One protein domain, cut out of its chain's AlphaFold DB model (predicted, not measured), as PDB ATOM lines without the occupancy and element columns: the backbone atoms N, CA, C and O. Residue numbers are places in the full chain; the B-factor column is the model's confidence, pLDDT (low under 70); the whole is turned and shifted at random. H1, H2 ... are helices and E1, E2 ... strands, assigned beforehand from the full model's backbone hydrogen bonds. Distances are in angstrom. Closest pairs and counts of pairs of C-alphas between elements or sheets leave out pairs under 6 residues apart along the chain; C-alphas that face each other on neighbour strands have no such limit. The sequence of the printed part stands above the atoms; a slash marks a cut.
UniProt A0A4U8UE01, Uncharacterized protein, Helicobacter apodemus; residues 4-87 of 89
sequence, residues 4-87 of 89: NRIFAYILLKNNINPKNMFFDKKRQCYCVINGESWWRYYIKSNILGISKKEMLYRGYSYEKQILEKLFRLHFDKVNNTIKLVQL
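AT A GLANCE: This is residues 4 to 87 of the 89 residues of an uncharacterized protein of Helicobacter apodemus (UniProt A0A4U8UE01). A single twisted sheet of six strands curls round one short helix, H1, which packs on one face near E1, E2 and E3. The long hairpin of E4 and E5 makes the longest axis, running far past the helix at one end, while the turn between E5 and E6, residues 76 to 81, sticks out at the other. The printed part has 84 residues, with one named helix and then six named strands, in the order H1, E1, E2, E3, E4, E5, E6; the sheet has the same strand order, E1 to E6, antiparallel throughout, and the class is mostly strand. The whole is only just loose, close to compact, with a radius of gyration of the C-alphas of 14.7 A and spans of 52 by 26 by 25 A.

HOW THE PARTS SIT: Begin with H1, residues 4 to 13, where every O i to N i+4 pair is within hydrogen-bond range. Next come edge strand E1, residues 21 to 24, and E2, residues 28 to 33, a hairpin with N 22 and O 30 at 2.8 A. E3, residues 37 to 42, forms a hairpin with E2, with N 31 and O 39 at 2.8 A. E4, residues 47 to 58, is antiparallel to E3, with N 40 and O 49 at 2.8 A, and bends by 65 degrees at residue 55. E5, residues 61 to 76, pairs with E4 at 160 degrees, with N 48 and O 71 at 2.8 A. The other edge strand, E6, residues 81 to 86, has N 74 of E5 and its own O 83 at 2.9 A. The six strands form a meander, each the antiparallel neighbour of the one before. H1 is on this sheet, in two layers, a helix on one face; its closest C-alphas to E3 are those of Phe 7 and Tyr 41, 6.5 A apart. E1 and E6 are apart.

IN THESE COORDINATES: Find C-alpha 4 at (39.853, 21.792, 108.767); from there H1 runs 14.5 A to Lys 13. E1 covers 10.0 A from Met 21, E2 16.4 A from Gln 28 and E3 16.3 A from Ser 37. E4 runs 30.2 A from Ile 47 to Arg 58. Look for C-alpha 61 at (18.617, 54.294, 122.344), where E5 begins its 45.6 A. E6 spans 16.3 A and ends at C-alpha 86, at (29.665, 26.552, 126.456).

THE WHOLE: The two C-alphas farthest apart are those of Tyr 60 and Val 78, 52.6 A. The printed part has no cut and no long link; the link from H1 to E1 is short, and those between the strands are tight. The mean pLDDT of the printed part is 85.5, and you will find values under 70 at residues 25 to 27.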
ATOM      1  N   ASN A   4      40.802  21.271 109.760       70.44
ATOM      2  CA  ASN A   4      39.853  21.792 108.767       70.44
ATOM      3  C   ASN A   4      38.627  20.878 108.570       70.44
ATOM      4  O   ASN A   4      37.526  21.364 108.322       70.44
ATOM      5  N   ARG A   5      38.791  19.555 108.721       80.88
ATOM      6  CA  ARG A   5      37.694  18.574 108.621       80.88
ATOM      7  C   ARG A   5      36.757  18.637 109.825       80.88
ATOM      8  O   ARG A   5      35.577  18.364 109.664       80.88
ATOM      9  N   ILE A   6      37.266  19.016 111.000       83.81
ATOM     10  CA  ILE A   6      36.447  19.191 112.209       83.81
ATOM     11  C   ILE A   6      35.466  20.344 112.006       83.81
ATOM     12  O   ILE A   6      34.270  20.166 112.215       83.81
ATOM     13  N   PHE A   7      35.947  21.504 111.551       87.38
ATOM     14  CA  PHE A   7      35.060  22.644 111.324       87.38
ATOM     15  C   PHE A   7      34.053  22.371 110.200       87.38
ATOM     16  O   PHE A   7      32.867  22.608 110.392       87.38
ATOM     17  N   ALA A   8      34.481  21.755 109.092       87.56
ATOM     18  CA  ALA A   8      33.564  21.334 108.029       87.56
ATOM     19  C   ALA A   8      32.479  20.365 108.536       87.56
ATOM     20  O   ALA A   8      31.310  20.514 108.195       87.56
ATOM     21  N   TYR A   9      32.846  19.402 109.389       88.25
ATOM     22  CA  TYR A   9      31.895  18.478 110.007       88.25
ATOM     23  C   TYR A   9      30.880  19.202 110.901       88.25
ATOM     24  O   TYR A   9      29.688  18.910 110.831       88.25
ATOM     25  N   ILE A  10      31.331  20.169 111.706       87.75
ATOM     26  CA  ILE A  10      30.448  20.989 112.550       87.75
ATOM     27  C   ILE A  10      29.450  21.767 111.687       87.75
ATOM     28  O   ILE A  10      28.262  21.774 112.004       87.75
ATOM     29  N   LEU A  11      29.904  22.387 110.594       89.19
ATOM     30  CA  LEU A  11      29.025  23.118 109.680       89.19
ATOM     31  C   LEU A  11      27.976  22.194 109.047       89.19
ATOM     32  O   LEU A  11      26.789  22.507 109.104       89.19
ATOM     33  N   LEU A  12      28.381  21.018 108.552       90.06
ATOM     34  CA  LEU A  12      27.458  20.026 107.983       90.06
ATOM     35  C   LEU A  12      26.399  19.568 108.992       90.06
ATOM     36  O   LEU A  12      25.229  19.468 108.643       90.06
ATOM     37  N   LYS A  13      26.786  19.334 110.252       87.94
ATOM     38  CA  LYS A  13      25.842  18.973 111.323       87.94
ATOM     39  C   LYS A  13      24.819  20.065 111.637       87.94
ATOM     40  O   LYS A  13      23.784  19.752 112.209       87.94
ATOM     41  N   ASN A  14      25.102  21.311 111.263       86.00
ATOM     42  CA  ASN A  14      24.220  22.459 111.448       86.00
ATOM     43  C   ASN A  14      23.597  22.942 110.122       86.00
ATOM     44  O   ASN A  14      23.144  24.078 110.047       86.00
ATOM     45  N   ASN A  15      23.579  22.102 109.076       88.44
ATOM     46  CA  ASN A  15      23.044  22.427 107.746       88.44
ATOM     47  C   ASN A  15      23.696  23.656 107.077       88.44
ATOM     48  O   ASN A  15      23.082  24.324 106.246       88.44
ATOM     49  N   ILE A  16      24.955  23.956 107.407       87.81
ATOM     50  CA  ILE A  16      25.725  25.049 106.804       87.81
ATOM     51  C   ILE A  16      26.676  24.470 105.757       87.81
ATOM     52  O   ILE A  16      27.431  23.538 106.035       87.81
ATOM     53  N   ASN A  17      26.672  25.046 104.553       86.69
ATOM     54  CA  ASN A  17      27.525  24.591 103.457       86.69
ATOM     55  C   ASN A  17      29.014  24.909 103.734       86.69
ATOM     56  O   ASN A  17      29.385  26.087 103.771       86.69
ATOM     57  N   PRO A  18      29.900  23.899 103.848       85.12
ATOM     58  CA  PRO A  18      31.327  24.103 104.109       85.12
ATOM     59  C   PRO A  18      32.084  24.844 103.000       85.12
ATOM     60  O   PRO A  18      33.198  25.303 103.231       85.12
ATOM     61  N   LYS A  19      31.513  24.978 101.792       84.81
ATOM     62  CA  LYS A  19      32.135  25.737 100.690       84.81
ATOM     63  C   LYS A  19      32.369  27.213 101.036       84.81
ATOM     64  O   LYS A  19      33.247  27.830 100.448       84.81
ATOM     65  N   ASN A  20      31.642  27.743 102.019       80.69
ATOM     66  CA  ASN A  20      31.766  29.126 102.487       80.69
ATOM     67  C   ASN A  20      32.816  29.294 103.604       80.69
ATOM     68  O   ASN A  20      32.850  30.323 104.281       80.69
ATOM     69  N   MET A  21      33.650  28.274 103.841       87.38
ATOM     70  CA  MET A  21      34.739  28.336 104.810       87.38
ATOM     71  C   MET A  21      35.929  29.120 104.264       87.38
ATOM     72  O   MET A  21      36.463  28.824 103.197       87.38
ATOM     73  N   PHE A  22      36.427  30.036 105.080       87.25
ATOM     74  CA  PHE A  22      37.661  30.764 104.847       87.25
ATOM     75  C   PHE A  22      38.728  30.292 105.832       87.25
ATOM     76  O   PHE A  22      38.458  30.041 107.012       87.25
ATOM     77  N   PHE A  23      39.961  30.166 105.343       83.62
ATOM     78  CA  PHE A  23      41.108  29.743 106.138       83.62
ATOM     79  C   PHE A  23      42.080  30.899 106.288       83.62
ATOM     80  O   PHE A  23      42.596  31.418 105.301       83.62
ATOM     81  N   ASP A  24      42.371  31.261 107.531       81.19
ATOM     82  CA  ASP A  24      43.474  32.158 107.833       81.19
ATOM     83  C   ASP A  24      44.692  31.318 108.230       81.19
ATOM     84  O   ASP A  24      44.623  30.469 109.129       81.19
ATOM     85  N   LYS A  25      45.807  31.557 107.528       67.38
ATOM     86  CA  LYS A  25      46.984  30.686 107.356       67.38
ATOM     87  C   LYS A  25      47.631  30.167 108.645       67.38
ATOM     88  O   LYS A  25      48.520  29.326 108.558       67.38
ATOM     89  N   LYS A  26      47.262  30.652 109.836       64.31
ATOM     90  CA  LYS A  26      47.952  30.279 111.082       64.31
ATOM     91  C   LYS A  26      47.071  29.812 112.240       64.31
ATOM     92  O   LYS A  26      47.624  29.165 113.134       64.31
ATOM     93  N   ARG A  27      45.787  30.190 112.345       64.50
ATOM     94  CA  ARG A  27      45.095  30.103 113.661       64.50
ATOM     95  C   ARG A  27      43.584  29.874 113.641       64.50
ATOM     96  O   ARG A  27      43.059  29.457 114.674       64.50
ATOM     97  N   GLN A  28      42.898  30.110 112.525       78.88
ATOM     98  CA  GLN A  28      41.435  30.125 112.513       78.88
ATOM     99  C   GLN A  28      40.844  29.690 111.172       78.88
ATOM    100  O   GLN A  28      41.391  29.968 110.105       78.88
ATOM    101  N   CYS A  29      39.694  29.030 111.249       88.12
ATOM    102  CA  CYS A  29      38.805  28.823 110.115       88.12
ATOM    103  C   CYS A  29      37.452  29.446 110.443       88.12
ATOM    104  O   CYS A  29      37.003  29.333 111.580       88.12
ATOM    105  N   TYR A  30      36.820  30.133 109.498       89.69
ATOM    106  CA  TYR A  30      35.553  30.806 109.763       89.69
ATOM    107  C   TYR A  30      34.585  30.712 108.588       89.69
ATOM    108  O   TYR A  30      34.986  30.440 107.462       89.69
ATOM    109  N   CYS A  31      33.305  30.919 108.869       90.75
ATOM    110  CA  CYS A  31      32.223  30.968 107.895       90.75
ATOM    111  C   CYS A  31      31.297  32.125 108.270       90.75
ATOM    112  O   CYS A  31      30.925  32.257 109.437       90.75
ATOM    113  N   VAL A  32      30.916  32.947 107.293       87.00
ATOM    114  CA  VAL A  32      29.888  33.982 107.463       87.00
ATOM    115  C   VAL A  32      28.564  33.429 106.944       87.00
ATOM    116  O   VAL A  32      28.520  32.817 105.880       87.00
ATOM    117  N   ILE A  33      27.496  33.617 107.710       84.25
ATOM    118  CA  ILE A  33      26.149  33.123 107.426       84.25
ATOM    119  C   ILE A  33      25.232  34.337 107.312       84.25
ATOM    120  O   ILE A  33      25.120  35.127 108.252       84.25
ATOM    121  N   ASN A  34      24.608  34.491 106.142       81.62
ATOM    122  CA  ASN A  34      23.652  35.556 105.817       81.62
ATOM    123  C   ASN A  34      24.158  36.990 106.084       81.62
ATOM    124  O   ASN A  34      23.363  37.893 106.289       81.62
ATOM    125  N   GLY A  35      25.478  37.215 106.129       76.62
ATOM    126  CA  GLY A  35      26.076  38.534 106.407       76.62
ATOM    127  C   GLY A  35      25.946  39.034 107.857       76.62
ATOM    128  O   GLY A  35      26.515  40.072 108.204       76.62
ATOM    129  N   GLU A  36      25.249  38.291 108.717       79.38
ATOM    130  CA  GLU A  36      24.877  38.726 110.071       79.38
ATOM    131  C   GLU A  36      25.497  37.880 111.179       79.38
ATOM    132  O   GLU A  36      25.761  38.389 112.270       79.38
ATOM    133  N   SER A  37      25.741  36.597 110.902       80.88
ATOM    134  CA  SER A  37      26.331  35.660 111.854       80.88
ATOM    135  C   SER A  37      27.666  35.143 111.336       80.88
ATOM    136  O   SER A  37      27.826  34.914 110.139       80.88
ATOM    137  N   TRP A  38      28.629  34.913 112.221       89.75
ATOM    138  CA  TRP A  38      29.873  34.241 111.861       89.75
ATOM    139  C   TRP A  38      30.218  33.140 112.845       89.75
ATOM    140  O   TRP A  38      30.098  33.271 114.060       89.75
ATOM    141  N   TRP A  39      30.666  32.030 112.278       92.12
ATOM    142  CA  TRP A  39      31.180  30.885 113.003       92.12
ATOM    143  C   TRP A  39      32.683  30.883 112.825       92.12
ATOM    144  O   TRP A  39      33.170  31.000 111.703       92.12
ATOM    145  N   ARG A  40      33.431  30.748 113.913       91.19
ATOM    146  CA  ARG A  40      34.889  30.765 113.905       91.19
ATOM    147  C   ARG A  40      35.422  29.625 114.751       91.19
ATOM    148  O   ARG A  40      35.133  29.526 115.934       91.19
ATOM    149  N   TYR A  41      36.242  28.780 114.150       91.44
ATOM    150  CA  TYR A  41      36.963  27.724 114.835       91.44
ATOM    151  C   TYR A  41      38.410  28.135 115.093       91.44
ATOM    152  O   TYR A  41      39.217  28.279 114.171       91.44
ATOM    153  N   TYR A  42      38.735  28.296 116.371       89.19
ATOM    154  CA  TYR A  42      40.073  28.556 116.879       89.19
ATOM    155  C   TYR A  42      40.809  27.227 117.057       89.19
ATOM    156  O   TYR A  42      40.673  26.533 118.068       89.19
ATOM    157  N   ILE A  43      41.611  26.870 116.054       84.19
ATOM    158  CA  ILE A  43      42.223  25.542 115.921       84.19
ATOM    159  C   ILE A  43      43.114  25.188 117.123       84.19
ATOM    160  O   ILE A  43      43.080  24.061 117.609       84.19
ATOM    161  N   LYS A  44      43.903  26.149 117.622       84.69
ATOM    162  CA  LYS A  44      44.869  25.916 118.712       84.69
ATOM    163  C   LYS A  44      44.210  25.670 120.068       84.69
ATOM    164  O   LYS A  44      44.712  24.876 120.852       84.69
ATOM    165  N   SER A  45      43.116  26.370 120.353       87.38
ATOM    166  CA  SER A  45      42.408  26.291 121.636       87.38
ATOM    167  C   SER A  45      41.245  25.300 121.617       87.38
ATOM    168  O   SER A  45      40.680  24.998 122.676       87.38
ATOM    169  N   ASN A  46      40.918  24.785 120.427       89.00
ATOM    170  CA  ASN A  46      39.778  23.926 120.153       89.00
ATOM    171  C   ASN A  46      38.450  24.566 120.590       89.00
ATOM    172  O   ASN A  46      37.623  23.943 121.259       89.00
ATOM    173  N   ILE A  47      38.286  25.844 120.244       91.81
ATOM    174  CA  ILE A  47      37.114  26.653 120.586       91.81
ATOM    175  C   ILE A  47      36.346  26.983 119.309       91.81
ATOM    176  O   ILE A  47      36.936  27.393 118.314       91.81
ATOM    177  N   LEU A  48      35.029  26.824 119.354       92.44
ATOM    178  CA  LEU A  48      34.086  27.341 118.375       92.44
ATOM    179  C   LEU A  48      33.459  28.624 118.930       92.44
ATOM    180  O   LEU A  48      32.766  28.581 119.941       92.44
ATOM    181  N   GLY A  49      33.702  29.753 118.277       92.62
ATOM    182  CA  GLY A  49      32.965  30.991 118.488       92.62
ATOM    183  C   GLY A  49      31.816  31.096 117.498       92.62
ATOM    184  O   GLY A  49      32.011  30.907 116.299       92.62
ATOM    185  N   ILE A  50      30.623  31.386 117.999       92.12
ATOM    186  CA  ILE A  50      29.454  31.733 117.197       92.12
ATOM    187  C   ILE A  50      29.085  33.148 117.594       92.12
ATOM    188  O   ILE A  50      28.731  33.379 118.750       92.12
ATOM    189  N   SER A  51      29.165  34.086 116.660       91.44
ATOM    190  CA  SER A  51      28.751  35.455 116.926       91.44
ATOM    191  C   SER A  51      27.686  35.930 115.957       91.44
ATOM    192  O   SER A  51      27.604  35.464 114.819       91.44
ATOM    193  N   LYS A  52      26.870  36.867 116.429       90.25
ATOM    194  CA  LYS A  52      25.775  37.475 115.681       90.25
ATOM    195  C   LYS A  52      25.718  38.967 115.989       90.25
ATOM    196  O   LYS A  52      25.965  39.380 117.125       90.25
ATOM    197  N   LYS A  53      25.398  39.773 114.977       87.75
ATOM    198  CA  LYS A  53      25.047  41.184 115.173       87.75
ATOM    199  C   LYS A  53      23.643  41.282 115.751       87.75
ATOM    200  O   LYS A  53      22.705  40.741 115.174       87.75
ATOM    201  N   GLU A  54      23.499  42.007 116.848       84.88
ATOM    202  CA  GLU A  54      22.199  42.325 117.431       84.88
ATOM    203  C   GLU A  54      22.094  43.819 117.722       84.88
ATOM    204  O   GLU A  54      23.095  44.514 117.898       84.88
ATOM    205  N   MET A  55      20.864  44.319 117.725       84.62
ATOM    206  CA  MET A  55      20.554  45.689 118.100       84.62
ATOM    207  C   MET A  55      19.876  45.639 119.467       84.62
ATOM    208  O   MET A  55      18.801  45.057 119.599       84.62
ATOM    209  N   LEU A  56      20.525  46.193 120.487       82.75
ATOM    210  CA  LEU A  56      20.034  46.169 121.862       82.75
ATOM    211  C   LEU A  56      19.508  47.544 122.247       82.75
ATOM    212  O   LEU A  56      20.126  48.562 121.941       82.75
ATOM    213  N   TYR A  57      18.372  47.564 122.936       83.94
ATOM    214  CA  TYR A  57      17.815  48.789 123.492       83.94
ATOM    215  C   TYR A  57      18.418  49.047 124.876       83.94
ATOM    216  O   TYR A  57      18.281  48.221 125.783       83.94
ATOM    217  N   ARG A  58      19.099  50.181 125.045       82.12
ATOM    218  CA  ARG A  58      19.704  50.613 126.310       82.12
ATOM    219  C   ARG A  58      19.511  52.107 126.499       82.12
ATOM    220  O   ARG A  58      19.788  52.885 125.593       82.12
ATOM    221  N   GLY A  59      19.055  52.498 127.691       78.62
ATOM    222  CA  GLY A  59      19.027  53.903 128.110       78.62
ATOM    223  C   GLY A  59      18.389  54.846 127.086       78.62
ATOM    224  O   GLY A  59      18.936  55.913 126.841       78.62
ATOM    225  N   TYR A  60      17.269  54.436 126.479       87.94
ATOM    226  CA  TYR A  60      16.517  55.184 125.459       87.94
ATOM    227  C   TYR A  60      17.103  55.227 124.039       87.94
ATOM    228  O   TYR A  60      16.611  55.983 123.204       87.94
ATOM    229  N   SER A  61      18.101  54.402 123.713       85.12
ATOM    230  CA  SER A  61      18.617  54.294 122.344       85.12
ATOM    231  C   SER A  61      18.887  52.848 121.916       85.12
ATOM    232  O   SER A  61      18.945  51.932 122.740       85.12
ATOM    233  N   TYR A  62      19.013  52.640 120.604       86.44
ATOM    234  CA  TYR A  62      19.388  51.358 120.012       86.44
ATOM    235  C   TYR A  62      20.884  51.335 119.698       86.44
ATOM    236  O   TYR A  62      21.368  52.129 118.892       86.44
ATOM    237  N   GLU A  63      21.603  50.372 120.263       86.31
ATOM    238  CA  GLU A  63      23.030  50.169 120.017       86.31
ATOM    239  C   GLU A  63      23.270  48.875 119.239       86.31
ATOM    240  O   GLU A  63      22.735  47.815 119.573       86.31
ATOM    241  N   LYS A  64      24.112  48.938 118.202       86.81
ATOM    242  CA  LYS A  64      24.586  47.740 117.495       86.81
ATOM    243  C   LYS A  64      25.675  47.072 118.328       86.81
ATOM    244  O   LYS A  64      26.714  47.677 118.574       86.81
ATOM    245  N   GLN A  65      25.468  45.814 118.694       85.62
ATOM    246  CA  GLN A  65      26.439  45.006 119.420       85.62
ATOM    247  C   GLN A  65      26.692  43.672 118.719       85.62
ATOM    248  O   GLN A  65      25.943  43.219 117.851       85.62
ATOM    249  N   ILE A  66      27.803  43.052 119.096       86.81
ATOM    250  CA  ILE A  66      28.182  41.716 118.666       86.81
ATOM    251  C   ILE A  66      28.049  40.816 119.883       86.81
ATOM    252  O   ILE A  66      28.795  40.975 120.847       86.81
ATOM    253  N   LEU A  67      27.130  39.858 119.825       88.25
ATOM    254  CA  LEU A  67      27.049  38.812 120.835       88.25
ATOM    255  C   LEU A  67      27.860  37.618 120.359       88.25
ATOM    256  O   LEU A  67      27.557  37.054 119.310       88.25
ATOM    257  N   GLU A  68      28.885  37.235 121.118       89.62
ATOM    258  CA  GLU A  68      29.690  36.043 120.863       89.62
ATOM    259  C   GLU A  68      29.435  34.989 121.944       89.62
ATOM    260  O   GLU A  68      29.545  35.254 123.138       89.62
ATOM    261  N   LYS A  69      29.128  33.766 121.509       92.69
ATOM    262  CA  LYS A  69      29.096  32.572 122.352       92.69
ATOM    263  C   LYS A  69      30.285  31.690 122.006       92.69
ATOM    264  O   LYS A  69      30.477  31.320 120.849       92.69
ATOM    265  N   LEU A  70      31.067  31.338 123.021       93.62
ATOM    266  CA  LEU A  70      32.235  30.477 122.880       93.62
ATOM    267  C   LEU A  70      31.930  29.075 123.410       93.62
ATOM    268  O   LEU A  70      31.426  28.912 124.521       93.62
ATOM    269  N   PHE A  71      32.293  28.062 122.633       93.56
ATOM    270  CA  PHE A  71      32.122  26.655 122.964       93.56
ATOM    271  C   PHE A  71      33.459  25.936 122.863       93.56
ATOM    272  O   PHE A  71      34.112  25.961 121.822       93.56
ATOM    273  N   ARG A  72      33.866  25.241 123.919       92.94
ATOM    274  CA  ARG A  72      34.980  24.304 123.848       92.94
ATOM    275  C   ARG A  72      34.496  22.988 123.254       92.94
ATOM    276  O   ARG A  72      33.478  22.434 123.664       92.94
ATOM    277  N   LEU A  73      35.244  22.497 122.277       90.44
ATOM    278  CA  LEU A  73      34.975  21.227 121.622       90.44
ATOM    279  C   LEU A  73      35.591  20.091 122.443       90.44
ATOM    280  O   LEU A  73      36.780  20.122 122.769       90.44
ATOM    281  N   HIS A  74      34.792  19.077 122.757       87.88
ATOM    282  CA  HIS A  74      35.255  17.835 123.364       87.88
ATOM    283  C   HIS A  74      35.046  16.686 122.378       87.88
ATOM    284  O   HIS A  74      33.930  16.458 121.905       87.88
ATOM    285  N   PHE A  75      36.134  15.991 122.044       82.31
ATOM    286  CA  PHE A  75      36.110  14.869 121.113       82.31
ATOM    287  C   PHE A  75      35.988  13.570 121.888       82.31
ATOM    288  O   PHE A  75      36.938  13.143 122.544       82.31
ATOM    289  N   ASP A  76      34.838  12.926 121.758       81.75
ATOM    290  CA  ASP A  76      34.668  11.561 122.218       81.75
ATOM    291  C   ASP A  76      35.182  10.621 121.124       81.75
ATOM    292  O   ASP A  76      34.564  10.464 120.067       81.75
ATOM    293  N   LYS A  77      36.353  10.024 121.367       77.25
ATOM    294  CA  LYS A  77      36.978   9.083 120.431       77.25
ATOM    295  C   LYS A  77      36.199   7.773 120.309       77.25
ATOM    296  O   LYS A  77      36.273   7.158 119.254       77.25
ATOM    297  N   VAL A  78      35.484   7.358 121.356       81.25
ATOM    298  CA  VAL A  78      34.782   6.068 121.403       81.25
ATOM    299  C   VAL A  78      33.544   6.125 120.520       81.25
ATOM    300  O   VAL A  78      33.350   5.276 119.659       81.25
ATOM    301  N   ASN A  79      32.759   7.191 120.666       78.12
ATOM    302  CA  ASN A  79      31.530   7.379 119.895       78.12
ATOM    303  C   ASN A  79      31.741   8.180 118.601       78.12
ATOM    304  O   ASN A  79      30.782   8.448 117.880       78.12
ATOM    305  N   ASN A  80      32.976   8.618 118.327       76.31
ATOM    306  CA  ASN A  80      33.327   9.525 117.230       76.31
ATOM    307  C   ASN A  80      32.413  10.769 117.176       76.31
ATOM    308  O   ASN A  80      32.013  11.238 116.107       76.31
ATOM    309  N   THR A  81      32.051  11.294 118.351       81.38
ATOM    310  CA  THR A  81      31.135  12.432 118.495       81.38
ATOM    311  C   THR A  81      31.869  13.675 118.976       81.38
ATOM    312  O   THR A  81      32.930  13.623 119.602       81.38
ATOM    313  N   ILE A  82      31.289  14.829 118.652       84.69
ATOM    314  CA  ILE A  82      31.771  16.135 119.087       84.69
ATOM    315  C   ILE A  82      30.728  16.714 120.028       84.69
ATOM    316  O   ILE A  82      29.587  16.932 119.624       84.69
ATOM    317  N   LYS A  83      31.132  16.982 121.268       86.44
ATOM    318  CA  LYS A  83      30.314  17.696 122.251       86.44
ATOM    319  C   LYS A  83      30.778  19.148 122.340       86.44
ATOM    320  O   LYS A  83      31.978  19.421 122.355       86.44
ATOM    321  N   LEU A  84      29.820  20.070 122.387       88.31
ATOM    322  CA  LEU A  84      30.054  21.503 122.564       88.31
ATOM    323  C   LEU A  84      29.775  21.868 124.023       88.31
ATOM    324  O   LEU A  84      28.659  21.685 124.499       88.31
ATOM    325  N   VAL A  85      30.782  22.385 124.723       90.88
ATOM    326  CA  VAL A  85      30.651  22.871 126.103       90.88
ATOM    327  C   VAL A  85      30.759  24.389 126.088       90.88
ATOM    328  O   VAL A  85      31.808  24.925 125.740       90.88
ATOM    329  N   GLN A  86      29.679  25.088 126.429       91.44
ATOM    330  CA  GLN A  86      29.665  26.552 126.456       91.44
ATOM    331  C   GLN A  86      30.596  27.074 127.563       91.44
ATOM    332  O   GLN A  86      30.528  26.602 128.696       91.44
ATOM    333  N   LEU A  87      31.478  28.022 127.230       86.69
ATOM    334  CA  LEU A  87      32.497  28.537 128.153       86.69
ATOM    335  C   LEU A  87      31.961  29.621 129.103       86.69
ATOM    336  O   LEU A  87      32.454  29.718 130.220       86.69
TER     337      LEU A  87